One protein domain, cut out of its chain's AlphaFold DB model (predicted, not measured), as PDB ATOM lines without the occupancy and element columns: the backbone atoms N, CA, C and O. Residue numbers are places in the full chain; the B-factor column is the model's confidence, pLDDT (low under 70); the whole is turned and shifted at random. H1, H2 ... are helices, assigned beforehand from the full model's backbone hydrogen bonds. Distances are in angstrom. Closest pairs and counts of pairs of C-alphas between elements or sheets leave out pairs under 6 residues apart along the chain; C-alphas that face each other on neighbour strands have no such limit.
ATOM      1  N   GLY A 343     -28.107 -28.658 -18.530       50.62
ATOM      2  CA  GLY A 343     -27.953 -29.784 -17.598       50.62
ATOM      3  C   GLY A 343     -28.190 -29.455 -16.116       50.62
ATOM      4  O   GLY A 343     -27.839 -30.260 -15.253       50.62
ATOM      5  N   VAL A 344     -28.777 -28.296 -15.794       55.09
ATOM      6  CA  VAL A 344     -28.994 -27.861 -14.405       55.09
ATOM      7  C   VAL A 344     -30.094 -28.725 -13.761       55.09
ATOM      8  O   VAL A 344     -31.212 -28.763 -14.281       55.09
ATOM      9  N   PRO A 345     -29.838 -29.414 -12.629       57.31
ATOM     10  CA  PRO A 345     -30.832 -30.291 -12.008       57.31
ATOM     11  C   PRO A 345     -32.085 -29.535 -11.547       57.31
ATOM     12  O   PRO A 345     -31.974 -28.481 -10.925       57.31
ATOM     13  N   LEU A 346     -33.280 -30.123 -11.715       52.31
ATOM     14  CA  LEU A 346     -34.551 -29.505 -11.285       52.31
ATOM     15  C   LEU A 346     -34.573 -29.076  -9.803       52.31
ATOM     16  O   LEU A 346     -35.254 -28.117  -9.448       52.31
ATOM     17  N   ALA A 347     -33.815 -29.755  -8.936       55.41
ATOM     18  CA  ALA A 347     -33.674 -29.377  -7.529       55.41
ATOM     19  C   ALA A 347     -32.896 -28.058  -7.325       55.41
ATOM     20  O   ALA A 347     -33.184 -27.326  -6.380       55.41
ATOM     21  N   ALA A 348     -31.949 -27.732  -8.213       56.38
ATOM     22  CA  ALA A 348     -31.218 -26.463  -8.205       56.38
ATOM     23  C   ALA A 348     -32.063 -25.312  -8.781       56.38
ATOM     24  O   ALA A 348     -31.934 -24.177  -8.327       56.38
ATOM     25  N   CYS A 349     -33.003 -25.592  -9.694       55.09
ATOM     26  CA  CYS A 349     -33.926 -24.584 -10.235       55.09
ATOM     27  C   CYS A 349     -34.754 -23.868  -9.149       55.09
ATOM     28  O   CYS A 349     -35.066 -22.690  -9.298       55.09
ATOM     29  N   ALA A 350     -35.058 -24.537  -8.030       55.84
ATOM     30  CA  ALA A 350     -35.703 -23.900  -6.878       55.84
ATOM     31  C   ALA A 350     -34.785 -22.877  -6.174       55.84
ATOM     32  O   ALA A 350     -35.233 -21.786  -5.834       55.84
ATOM     33  N   GLY A 351     -33.494 -23.193  -6.013       63.69
ATOM     34  CA  GLY A 351     -32.499 -22.258  -5.473       63.69
ATOM     35  C   GLY A 351     -32.176 -21.107  -6.433       63.69
ATOM     36  O   GLY A 351     -31.932 -19.984  -5.989       63.69
ATOM     37  N   LEU A 352     -32.241 -21.354  -7.747       69.88
ATOM     38  CA  LEU A 352     -32.156 -20.303  -8.763       69.88
ATOM     39  C   LEU A 352     -33.329 -19.327  -8.674       69.88
ATOM     40  O   LEU A 352     -33.084 -18.130  -8.767       69.88
ATOM     41  N   ALA A 353     -34.559 -19.796  -8.435       59.44
ATOM     42  CA  ALA A 353     -35.710 -18.917  -8.219       59.44
ATOM     43  C   ALA A 353     -35.498 -17.998  -6.998       59.44
ATOM     44  O   ALA A 353     -35.507 -16.778  -7.153       59.44
ATOM     45  N   ASP A 354     -35.161 -18.557  -5.826       70.62
ATOM     46  CA  ASP A 354     -34.852 -17.767  -4.618       70.62
ATOM     47  C   ASP A 354     -33.699 -16.761  -4.863       70.62
ATOM     48  O   ASP A 354     -33.717 -15.624  -4.371       70.62
ATOM     49  N   ARG A 355     -32.679 -17.140  -5.652       79.50
ATOM     50  CA  ARG A 355     -31.560 -16.253  -6.017       79.50
ATOM     51  C   ARG A 355     -31.962 -15.179  -7.035       79.50
ATOM     52  O   ARG A 355     -31.431 -14.072  -6.960       79.50
ATOM     53  N   PHE A 356     -32.875 -15.474  -7.955       76.88
ATOM     54  CA  PHE A 356     -33.410 -14.523  -8.931       76.88
ATOM     55  C   PHE A 356     -34.297 -13.484  -8.242       76.88
ATOM     56  O   PHE A 356     -34.069 -12.296  -8.458       76.88
ATOM     57  N   ASP A 357     -35.193 -13.909  -7.346       74.44
ATOM     58  CA  ASP A 357     -36.002 -13.022  -6.499       74.44
ATOM     59  C   ASP A 357     -35.104 -12.119  -5.638       74.44
ATOM     60  O   ASP A 357     -35.330 -10.914  -5.535       74.44
ATOM     61  N   THR A 358     -34.016 -12.673  -5.084       80.94
ATOM     62  CA  THR A 358     -32.997 -11.890  -4.359       80.94
ATOM     63  C   THR A 358     -32.359 -10.813  -5.249       80.94
ATOM     64  O   THR A 358     -32.165  -9.689  -4.796       80.94
ATOM     65  N   ILE A 359     -32.034 -11.130  -6.508       80.69
ATOM     66  CA  ILE A 359     -31.426 -10.194  -7.475       80.69
ATOM     67  C   ILE A 359     -32.449  -9.162  -7.995       80.69
ATOM     68  O   ILE A 359     -32.092  -8.016  -8.276       80.69
ATOM     69  N   ASP A 360     -33.733  -9.512  -8.088       72.81
ATOM     70  CA  ASP A 360     -34.789  -8.552  -8.418       72.81
ATOM     71  C   ASP A 360     -35.033  -7.568  -7.268       72.81
ATOM     72  O   ASP A 360     -35.119  -6.361  -7.512       72.81
ATOM     73  N   ALA A 361     -35.051  -8.055  -6.024       80.75
ATOM     74  CA  ALA A 361     -35.247  -7.253  -4.817       80.75
ATOM     75  C   ALA A 361     -34.079  -6.300  -4.481       80.75
ATOM     76  O   ALA A 361     -34.273  -5.360  -3.709       80.75
ATOM     77  N   MET A 362     -32.883  -6.505  -5.048       87.06
ATOM     78  CA  MET A 362     -31.727  -5.635  -4.804       87.06
ATOM     79  C   MET A 362     -31.961  -4.182  -5.244       87.06
ATOM     80  O   MET A 362     -32.503  -3.875  -6.321       87.06
ATOM     81  N   THR A 363     -31.462  -3.261  -4.417       88.50
ATOM     82  CA  THR A 363     -31.331  -1.847  -4.769       88.50
ATOM     83  C   THR A 363     -30.336  -1.654  -5.917       88.50
ATOM     84  O   THR A 363     -29.573  -2.547  -6.289       88.50
ATOM     85  N   GLU A 364     -30.346  -0.467  -6.517       78.62
ATOM     86  CA  GLU A 364     -29.419  -0.128  -7.600       78.62
ATOM     87  C   GLU A 364     -27.962  -0.157  -7.125       78.62
ATOM     88  O   GLU A 364     -27.102  -0.737  -7.781       78.62
ATOM     89  N   GLU A 365     -27.708   0.380  -5.932       86.38
ATOM     90  CA  GLU A 365     -26.385   0.401  -5.308       86.38
ATOM     91  C   GLU A 365     -25.849  -1.022  -5.066       86.38
ATOM     92  O   GLU A 365     -24.681  -1.288  -5.339       86.38
ATOM     93  N   GLU A 366     -26.703  -1.962  -4.644       86.88
ATOM     94  CA  GLU A 366     -26.339  -3.374  -4.444       86.88
ATOM     95  C   GLU A 366     -26.078  -4.116  -5.764       86.88
ATOM     96  O   GLU A 366     -25.078  -4.829  -5.874       86.88
ATOM     97  N   LEU A 367     -26.924  -3.917  -6.784       86.56
ATOM     98  CA  LEU A 367     -26.749  -4.513  -8.117       86.56
ATOM     99  C   LEU A 367     -25.428  -4.079  -8.759       86.56
ATOM    100  O   LEU A 367     -24.625  -4.914  -9.183       86.56
ATOM    101  N   PHE A 368     -25.176  -2.769  -8.801       86.31
ATOM    102  CA  PHE A 368     -23.941  -2.231  -9.364       86.31
ATOM    103  C   PHE A 368     -22.719  -2.604  -8.508       86.31
ATOM    104  O   PHE A 368     -21.646  -2.828  -9.070       86.31
ATOM    105  N   ALA A 369     -22.857  -2.760  -7.184       86.75
ATOM    106  CA  ALA A 369     -21.777  -3.242  -6.321       86.75
ATOM    107  C   ALA A 369     -21.435  -4.729  -6.538       86.75
ATOM    108  O   ALA A 369     -20.250  -5.053  -6.654       86.75
ATOM    109  N   GLU A 370     -22.416  -5.641  -6.639       87.75
ATOM    110  CA  GLU A 370     -22.119  -7.058  -6.918       87.75
ATOM    111  C   GLU A 370     -21.507  -7.224  -8.321       87.75
ATOM    112  O   GLU A 370     -20.564  -8.000  -8.499       87.75
ATOM    113  N   TYR A 371     -21.966  -6.441  -9.303       86.50
ATOM    114  CA  TYR A 371     -21.412  -6.448 -10.658       86.50
ATOM    115  C   TYR A 371     -19.993  -5.861 -10.732       86.50
ATOM    116  O   TYR A 371     -19.102  -6.464 -11.335       86.50
ATOM    117  N   ALA A 372     -19.730  -4.742 -10.049       85.19
ATOM    118  CA  ALA A 372     -18.381  -4.191  -9.901       85.19
ATOM    119  C   ALA A 372     -17.435  -5.170  -9.174       85.19
ATOM    120  O   ALA A 372     -16.250  -5.241  -9.504       85.19
ATOM    121  N   GLY A 373     -17.963  -5.998  -8.263       83.19
ATOM    122  CA  GLY A 373     -17.256  -7.113  -7.619       83.19
ATOM    123  C   GLY A 373     -16.746  -8.201  -8.579       83.19
ATOM    124  O   GLY A 373     -15.914  -9.024  -8.195       83.19
ATOM    125  N   LEU A 374     -17.178  -8.192  -9.846       81.94
ATOM    126  CA  LEU A 374     -16.627  -9.032 -10.916       81.94
ATOM    127  C   LEU A 374     -15.387  -8.407 -11.585       81.94
ATOM    128  O   LEU A 374     -14.773  -9.051 -12.436       81.94
ATOM    129  N   ASN A 375     -14.982  -7.195 -11.191       81.81
ATOM    130  CA  ASN A 375     -14.087  -6.273 -11.908       81.81
ATOM    131  C   ASN A 375     -14.590  -5.948 -13.328       81.81
ATOM    132  O   ASN A 375     -13.812  -5.970 -14.283       81.81
ATOM    133  N   LEU A 376     -15.888  -5.674 -13.467       78.19
ATOM    134  CA  LEU A 376     -16.501  -5.210 -14.712       78.19
ATOM    135  C   LEU A 376     -16.908  -3.737 -14.612       78.19
ATOM    136  O   LEU A 376     -17.267  -3.248 -13.542       78.19
ATOM    137  N   SER A 377     -16.856  -3.044 -15.749       80.44
ATOM    138  CA  SER A 377     -17.476  -1.730 -15.908       80.44
ATOM    139  C   SER A 377     -18.980  -1.903 -16.105       80.44
ATOM    140  O   SER A 377     -19.400  -2.742 -16.898       80.44
ATOM    141  N   ALA A 378     -19.765  -1.083 -15.414       79.75
ATOM    142  CA  ALA A 378     -21.177  -0.855 -15.711       79.75
ATOM    143  C   ALA A 378     -21.426   0.600 -16.158       79.75
ATOM    144  O   ALA A 378     -22.536   1.107 -16.046       79.75
ATOM    145  N   ALA A 379     -20.383   1.304 -16.616       70.69
ATOM    146  CA  ALA A 379     -20.420   2.748 -16.853       70.69
ATOM    147  C   ALA A 379     -21.318   3.180 -18.028       70.69
ATOM    148  O   ALA A 379     -21.651   4.361 -18.121       70.69
ATOM    149  N   SER A 380     -21.710   2.254 -18.910       63.91
ATOM    150  CA  SER A 380     -22.741   2.457 -19.935       63.91
ATOM    151  C   SER A 380     -23.926   1.490 -19.834       63.91
ATOM    152  O   SER A 380     -24.742   1.450 -20.750       63.91
ATOM    153  N   LEU A 381     -24.045   0.736 -18.733       66.56
ATOM    154  CA  LEU A 381     -25.115  -0.243 -18.536       66.56
ATOM    155  C   LEU A 381     -26.260   0.339 -17.705       66.56
ATOM    156  O   LEU A 381     -26.044   0.993 -16.684       66.56
ATOM    157  N   SER A 382     -27.490   0.024 -18.096       70.75
ATOM    158  CA  SER A 382     -28.674   0.242 -17.266       70.75
ATOM    159  C   SER A 382     -28.733  -0.738 -16.083       70.75
ATOM    160  O   SER A 382     -28.206  -1.853 -16.137       70.75
ATOM    161  N   ARG A 383     -29.475  -0.375 -15.025       61.84
ATOM    162  CA  ARG A 383     -29.788  -1.284 -13.902       61.84
ATOM    163  C   ARG A 383     -30.384  -2.615 -14.364       61.84
ATOM    164  O   ARG A 383     -30.126  -3.643 -13.741       61.84
ATOM    165  N   TRP A 384     -31.178  -2.602 -15.437       59.25
ATOM    166  CA  TRP A 384     -31.781  -3.813 -15.989       59.25
ATOM    167  C   TRP A 384     -30.727  -4.746 -16.605       59.25
ATOM    168  O   TRP A 384     -30.712  -5.924 -16.266       59.25
ATOM    169  N   GLU A 385     -29.791  -4.235 -17.412       65.69
ATOM    170  CA  GLU A 385     -28.701  -5.052 -17.978       65.69
ATOM    171  C   GLU A 385     -27.767  -5.611 -16.898       65.69
ATOM    172  O   GLU A 385     -27.319  -6.752 -16.989       65.69
ATOM    173  N   VAL A 386     -27.478  -4.824 -15.856       75.31
ATOM    174  CA  VAL A 386     -26.685  -5.279 -14.704       75.31
ATOM    175  C   VAL A 386     -27.395  -6.432 -13.980       75.31
ATOM    176  O   VAL A 386     -26.776  -7.457 -13.690       75.31
ATOM    177  N   ARG A 387     -28.703  -6.294 -13.734       76.88
ATOM    178  CA  ARG A 387     -29.557  -7.308 -13.098       76.88
ATOM    179  C   ARG A 387     -29.656  -8.592 -13.927       76.88
ATOM    180  O   ARG A 387     -29.485  -9.678 -13.374       76.88
ATOM    181  N   ASP A 388     -29.882  -8.478 -15.233       67.44
ATOM    182  CA  ASP A 388     -29.972  -9.621 -16.147       67.44
ATOM    183  C   ASP A 388     -28.652 -10.406 -16.214       67.44
ATOM    184  O   ASP A 388     -28.619 -11.619 -15.997       67.44
ATOM    185  N   ARG A 389     -27.520  -9.707 -16.357       81.94
ATOM    186  CA  ARG A 389     -26.193 -10.343 -16.329       81.94
ATOM    187  C   ARG A 389     -25.905 -11.009 -14.975       81.94
ATOM    188  O   ARG A 389     -25.320 -12.090 -14.935       81.94
ATOM    189  N   LEU A 390     -26.353 -10.440 -13.851       82.75
ATOM    190  CA  LEU A 390     -26.244 -11.103 -12.541       82.75
ATOM    191  C   LEU A 390     -27.110 -12.374 -12.439       82.75
ATOM    192  O   LEU A 390     -26.643 -13.366 -11.871       82.75
ATOM    193  N   LYS A 391     -28.308 -12.394 -13.040       78.56
ATOM    194  CA  LYS A 391     -29.138 -13.605 -13.186       78.56
ATOM    195  C   LYS A 391     -28.468 -14.659 -14.073       78.56
ATOM    196  O   LYS A 391     -28.335 -15.810 -13.659       78.56
ATOM    197  N   GLN A 392     -27.933 -14.264 -15.229       74.81
ATOM    198  CA  GLN A 392     -27.169 -15.149 -16.117       74.81
ATOM    199  C   GLN A 392     -25.930 -15.742 -15.415       74.81
ATOM    200  O   GLN A 392     -25.645 -16.931 -15.570       74.81
ATOM    201  N   ARG A 393     -25.245 -14.962 -14.560       83.44
ATOM    202  CA  ARG A 393     -24.173 -15.472 -13.687       83.44
ATOM    203  C   ARG A 393     -24.684 -16.470 -12.646       83.44
ATOM    204  O   ARG A 393     -23.968 -17.423 -12.365       83.44
ATOM    205  N   ALA A 394     -25.865 -16.272 -12.062       81.19
ATOM    206  CA  ALA A 394     -26.422 -17.228 -11.104       81.19
ATOM    207  C   ALA A 394     -26.677 -18.600 -11.758       81.19
ATOM    208  O   ALA A 394     -26.270 -19.608 -11.191       81.19
ATOM    209  N   VAL A 395     -27.202 -18.644 -12.991       75.50
ATOM    210  CA  VAL A 395     -27.338 -19.902 -13.762       75.50
ATOM    211  C   VAL A 395     -25.981 -20.581 -13.979       75.50
ATOM    212  O   VAL A 395     -25.869 -21.795 -13.816       75.50
ATOM    213  N   TRP A 396     -24.923 -19.819 -14.291       78.94
ATOM    214  CA  TRP A 396     -23.566 -20.377 -14.389       78.94
ATOM    215  C   TRP A 396     -23.032 -20.916 -13.056       78.94
ATOM    216  O   TRP A 396     -22.310 -21.903 -13.069       78.94
ATOM    217  N   LEU A 397     -23.368 -20.318 -11.911       80.69
ATOM    218  CA  LEU A 397     -22.892 -20.794 -10.603       80.69
ATOM    219  C   LEU A 397     -23.504 -22.142 -10.185       80.69
ATOM    220  O   LEU A 397     -22.853 -22.879  -9.449       80.69
ATOM    221  N   GLU A 398     -24.696 -22.470 -10.690       77.81
ATOM    222  CA  GLU A 398     -25.384 -23.757 -10.472       77.81
ATOM    223  C   GLU A 398     -25.173 -24.768 -11.628       77.81
ATOM    224  O   GLU A 398     -25.683 -25.887 -11.582       77.81
ATOM    225  N   SER A 399     -24.416 -24.394 -12.670       73.62
ATOM    226  CA  SER A 399     -23.972 -25.304 -13.744       73.62
ATOM    227  C   SER A 399     -22.785 -26.159 -13.270       73.62
ATOM    228  O   SER A 399     -22.022 -25.724 -12.401       73.62
ATOM    229  N   SER A 400     -22.562 -27.357 -13.830       77.38
ATOM    230  CA  SER A 400     -21.404 -28.158 -13.402       77.38
ATOM    231  C   SER A 400     -20.088 -27.535 -13.883       77.38
ATOM    232  O   SER A 400     -20.029 -26.843 -14.901       77.38
ATOM    233  N   THR A 401     -18.986 -27.813 -13.180       76.75
ATOM    234  CA  THR A 401     -17.662 -27.328 -13.602       76.75
ATOM    235  C   THR A 401     -17.265 -27.839 -14.986       76.75
ATOM    236  O   THR A 401     -16.564 -27.128 -15.691       76.75
ATOM    237  N   SER A 402     -17.745 -29.019 -15.400       72.44
ATOM    238  CA  SER A 402     -17.485 -29.561 -16.742       72.44
ATOM    239  C   SER A 402     -18.167 -28.722 -17.824       72.44
ATOM    240  O   SER A 402     -17.537 -28.368 -18.818       72.44
ATOM    241  N   ASP A 403     -19.427 -28.335 -17.605       69.38
ATOM    242  CA  ASP A 403     -20.207 -27.544 -18.567       69.38
ATOM    243  C   ASP A 403     -19.658 -26.114 -18.670       69.38
ATOM    244  O   ASP A 403     -19.683 -25.499 -19.735       69.38
ATOM    245  N   LEU A 404     -19.115 -25.585 -17.568       71.12
ATOM    246  CA  LEU A 404     -18.423 -24.295 -17.535       71.12
ATOM    247  C   LEU A 404     -17.038 -24.349 -18.198       71.12
ATOM    248  O   LEU A 404     -16.660 -23.392 -18.873       71.12
ATOM    249  N   GLU A 405     -16.281 -25.441 -18.043       75.31
ATOM    250  CA  GLU A 405     -15.016 -25.669 -18.760       75.31
ATOM    251  C   GLU A 405     -15.259 -25.802 -20.277       75.31
ATOM    252  O   GLU A 405     -14.539 -25.188 -21.075       75.31
ATOM    253  N   GLU A 406     -16.319 -26.508 -20.689       72.69
ATOM    254  CA  GLU A 406     -16.743 -26.585 -22.091       72.69
ATOM    255  C   GLU A 406     -17.244 -25.230 -22.613       72.69
ATOM    256  O   GLU A 406     -16.802 -24.792 -23.677       72.69
ATOM    257  N   GLN A 407     -18.084 -24.503 -21.865       67.12
ATOM    258  CA  GLN A 407     -18.537 -23.165 -22.266       67.12
ATOM    259  C   GLN A 407     -17.361 -22.190 -22.411       67.12
ATOM    260  O   GLN A 407     -17.269 -21.532 -23.450       67.12
ATOM    261  N   CYS A 408     -16.418 -22.153 -21.460       70.19
ATOM    262  CA  CYS A 408     -15.172 -21.381 -21.574       70.19
ATOM    263  C   CYS A 408     -14.413 -21.724 -22.863       70.19
ATOM    264  O   CYS A 408     -14.079 -20.831 -23.648       70.19
ATOM    265  N   SER A 409     -14.208 -23.017 -23.122       67.44
ATOM    266  CA  SER A 409     -13.509 -23.513 -24.313       67.44
ATOM    267  C   SER A 409     -14.231 -23.127 -25.612       67.44
ATOM    268  O   SER A 409     -13.606 -22.658 -26.565       67.44
ATOM    269  N   SER A 410     -15.562 -23.241 -25.636       63.59
ATOM    270  CA  SER A 410     -16.418 -22.905 -26.784       63.59
ATOM    271  C   SER A 410     -16.455 -21.404 -27.114       63.59
ATOM    272  O   SER A 410     -16.861 -21.032 -28.218       63.59
ATOM    273  N   GLN A 411     -16.029 -20.555 -26.172       61.12
ATOM    274  CA  GLN A 411     -15.993 -19.091 -26.274       61.12
ATOM    275  C   GLN A 411     -14.561 -18.530 -26.201       61.12
ATOM    276  O   GLN A 411     -14.369 -17.341 -25.962       61.12
ATOM    277  N   GLN A 412     -13.547 -19.380 -26.426       59.75
ATOM    278  CA  GLN A 412     -12.122 -19.012 -26.485       59.75
ATOM    279  C   GLN A 412     -11.575 -18.350 -25.202       59.75
ATOM    280  O   GLN A 412     -10.562 -17.648 -25.224       59.75
ATOM    281  N   VAL A 413     -12.211 -18.612 -24.058       72.44
ATOM    282  CA  VAL A 413     -11.762 -18.154 -22.741       72.44
ATOM    283  C   VAL A 413     -10.593 -19.030 -22.296       72.44
ATOM    284  O   VAL A 413     -10.779 -20.213 -22.023       72.44
ATOM    285  N   HIS A 414      -9.383 -18.467 -22.228       69.69
ATOM    286  CA  HIS A 414      -8.189 -19.228 -21.839       69.69
ATOM    287  C   HIS A 414      -8.357 -19.827 -20.434       69.69
ATOM    288  O   HIS A 414      -8.662 -19.102 -19.480       69.69
ATOM    289  N   LEU A 415      -8.133 -21.135 -20.319       67.69
ATOM    290  CA  LEU A 415      -8.071 -21.885 -19.067       67.69
ATOM    291  C   LEU A 415      -6.620 -22.316 -18.840       67.69
ATOM    292  O   LEU A 415      -5.968 -22.790 -19.769       67.69
ATOM    293  N   GLU A 416      -6.105 -22.151 -17.622       61.78
ATOM    294  CA  GLU A 416      -4.719 -22.525 -17.319       61.78
ATOM    295  C   GLU A 416      -4.611 -24.052 -17.132       61.78
ATOM    296  O   GLU A 416      -5.243 -24.595 -16.223       61.78
ATOM    297  N   PRO A 417      -3.811 -24.771 -17.944       49.88
ATOM    298  CA  PRO A 417      -3.908 -26.231 -18.079       49.88
ATOM    299  C   PRO A 417      -3.420 -27.046 -16.867       49.88
ATOM    300  O   PRO A 417      -3.510 -28.271 -16.885       49.88
ATOM    301  N   GLU A 418      -2.898 -26.398 -15.819       49.44
ATOM    302  CA  GLU A 418      -2.328 -27.059 -14.632       49.44
ATOM    303  C   GLU A 418      -3.087 -26.757 -13.321       49.44
ATOM    304  O   GLU A 418      -2.697 -27.240 -12.256       49.44
ATOM    305  N   THR A 419      -4.196 -26.006 -13.367       54.12
ATOM    306  CA  THR A 419      -5.007 -25.678 -12.180       54.12
ATOM    307  C   THR A 419      -6.487 -25.970 -12.392       54.12
ATOM    308  O   THR A 419      -7.120 -25.352 -13.242       54.12
ATOM    309  N   LYS A 420      -7.067 -26.839 -11.553       56.44
ATOM    310  CA  LYS A 420      -8.528 -26.946 -11.428       56.44
ATOM    311  C   LYS A 420      -9.081 -25.659 -10.820       56.44
ATOM    312  O   LYS A 420      -8.858 -25.402  -9.636       56.44
ATOM    313  N   GLU A 421      -9.780 -24.867 -11.622       65.69
ATOM    314  CA  GLU A 421     -10.521 -23.702 -11.143       65.69
ATOM    315  C   GLU A 421     -11.872 -24.123 -10.536       65.69
ATOM    316  O   GLU A 421     -12.408 -25.185 -10.850       65.69
ATOM    317  N   ASP A 422     -12.426 -23.306  -9.634       77.06
ATOM    318  CA  ASP A 422     -13.792 -23.512  -9.142       77.06
ATOM    319  C   ASP A 422     -14.836 -22.960 -10.131       77.06
ATOM    320  O   ASP A 422     -14.551 -22.069 -10.934       77.06
ATOM    321  N   GLY A 423     -16.073 -23.467 -10.069       73.44
ATOM    322  CA  GLY A 423     -17.160 -23.018 -10.951       73.44
ATOM    323  C   GLY A 423     -17.422 -21.510 -10.865       73.44
ATOM    324  O   GLY A 423     -17.748 -20.872 -11.863       73.44
ATOM    325  N   ALA A 424     -17.169 -20.892  -9.706       78.44
ATOM    326  CA  ALA A 424     -17.281 -19.448  -9.555       78.44
ATOM    327  C   ALA A 424     -16.146 -18.683 -10.259       78.44
ATOM    328  O   ALA A 424     -16.364 -17.558 -10.705       78.44
ATOM    329  N   ALA A 425     -14.947 -19.252 -10.394       79.50
ATOM    330  CA  ALA A 425     -13.839 -18.693 -11.162       79.50
ATOM    331  C   ALA A 425     -14.114 -18.794 -12.663       79.50
ATOM    332  O   ALA A 425     -14.003 -17.780 -13.350       79.50
ATOM    333  N   LEU A 426     -14.596 -19.947 -13.131       78.69
ATOM    334  CA  LEU A 426     -15.026 -20.148 -14.517       78.69
ATOM    335  C   LEU A 426     -16.171 -19.189 -14.888       78.69
ATOM    336  O   LEU A 426     -16.054 -18.438 -15.854       78.69
ATOM    337  N   ALA A 427     -17.217 -19.091 -14.058       80.31
ATOM    338  CA  ALA A 427     -18.311 -18.131 -14.240       80.31
ATOM    339  C   ALA A 427     -17.835 -16.661 -14.209       80.31
ATOM    340  O   ALA A 427     -18.350 -15.827 -14.954       80.31
ATOM    341  N   ARG A 428     -16.816 -16.322 -13.398       80.38
ATOM    342  CA  ARG A 428     -16.164 -14.994 -13.416       80.38
ATOM    343  C   ARG A 428     -15.333 -14.763 -14.687       80.38
ATOM    344  O   ARG A 428     -15.305 -13.631 -15.167       80.38
ATOM    345  N   ARG A 429     -14.666 -15.785 -15.244       77.62
ATOM    346  CA  ARG A 429     -13.957 -15.683 -16.534       77.62
ATOM    347  C   ARG A 429     -14.947 -15.505 -17.693       77.62
ATOM    348  O   ARG A 429     -14.752 -14.595 -18.492       77.62
ATOM    349  N   LEU A 430     -16.035 -16.284 -17.731       74.94
ATOM    350  CA  LEU A 430     -17.135 -16.142 -18.700       74.94
ATOM    351  C   LEU A 430     -17.749 -14.740 -18.651       74.94
ATOM    352  O   LEU A 430     -17.764 -14.052 -19.668       74.94
ATOM    353  N   ALA A 431     -18.138 -14.265 -17.463       78.00
ATOM    354  CA  ALA A 431     -18.635 -12.901 -17.258       78.00
ATOM    355  C   ALA A 431     -17.683 -11.831 -17.826       78.00
ATOM    356  O   ALA A 431     -18.122 -10.879 -18.469       78.00
ATOM    357  N   ARG A 432     -16.366 -11.995 -17.637       76.94
ATOM    358  CA  ARG A 432     -15.360 -11.073 -18.191       76.94
ATOM    359  C   ARG A 432     -15.179 -11.191 -19.700       76.94
ATOM    360  O   ARG A 432     -14.853 -10.186 -20.318       76.94
ATOM    361  N   ALA A 433     -15.365 -12.364 -20.294       73.06
ATOM    362  CA  ALA A 433     -15.267 -12.540 -21.741       73.06
ATOM    363  C   ALA A 433     -16.503 -11.991 -22.475       73.06
ATOM    364  O   ALA A 433     -16.357 -11.286 -23.467       73.06
ATOM    365  N   PHE A 434     -17.704 -12.267 -21.956       71.00
ATOM    366  CA  PHE A 434     -18.970 -11.848 -22.564       71.00
ATOM    367  C   PHE A 434     -19.334 -10.382 -22.313       71.00
ATOM    368  O   PHE A 434     -19.960  -9.764 -23.171       71.00
TER     369      PHE A 434
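This is residues 343 to 434 of the 896 residues of the protein "Hypothetical protein" of Alexandrium monilatum (UniProt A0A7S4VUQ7). Five helices form a flat body with H3 in the middle: H1 runs alongside it in the opposite direction, H2 packs on it at a slant, and H5 packs across its last residues. H4 lies beside H5, pointing the same way, and a wide loop, residues 411 to 422, joins these two. The printed part has 92 residues, with five named helices in the order H1, H2, H3, H4, H5 and no named strand, and its class is all helix. It is compact, with a radius of gyration of the C-alphas of 13.7 A, and its C-alphas span 39 by 33 by 18 A.

H1, residues 346 to 361, touches H3, residues 383 to 397, closest at the C-alphas of Phe 356 and Lys 391, 6.1 A apart. They run opposite ways at a shallow tilt of 24 degrees. H2, residues 364 to 372, is close to H1 but not clearly touching it; their closest C-alphas, of Ile 359 and Leu 367, are 7.4 A apart. H2 touches H3 at a steep tilt of 49 degrees, the same way, and the closest C-alphas, of Leu 367 and Arg 387, are 6.4 A apart. H3 is the hub, touching H1, H2 and H5, residues 423 to 434. H3 touches H5 with residues 393 to 397 alone; the closest C-alphas, of Trp 396 and Ala 427, are 5.7 A apart, and the two helices run opposite ways at a steep tilt of 41 degrees. H4, residues 401 to 410, touches H5 at a shallow tilt of 21 degrees, the same way, with the C-alphas of Thr 401 and Gly 423 closest at 5.1 A. H1 and H2 are each apart from H4 and H5. The helix packing is part aligned, part crossed, with 2 of 4 touching pairs at a shallow tilt. In H2, H3, H4 and H5 every O i to N i+4 pair is within hydrogen-bond range; in H1 10 of 12 are.

H1 begins at C-alpha 346 at (-34.551, -29.505, -11.285) and is 23.2 A long from first to last C-alpha. H2 measures 12.0 A. H3 is 21.0 A long, starting at C-alpha 383 at (-29.788, -1.284, -13.902). H4 measures 14.0 A and H5 16.2 A, the latter ending at C-alpha 434 at (-18.970, -11.848, -22.564).

The two C-alphas farthest apart, of Thr 363 and Glu 418, are 39.7 A from each other. The printed part has no cut. The links H1 to H2 and H3 to H4 are tight, H2 to H3 is short, and H4 to H5 is long, with 12 residues. The mean pLDDT of the printed part is 72.6, and 31 residues are under 70, among them residues 343 to 353 and 414 to 421.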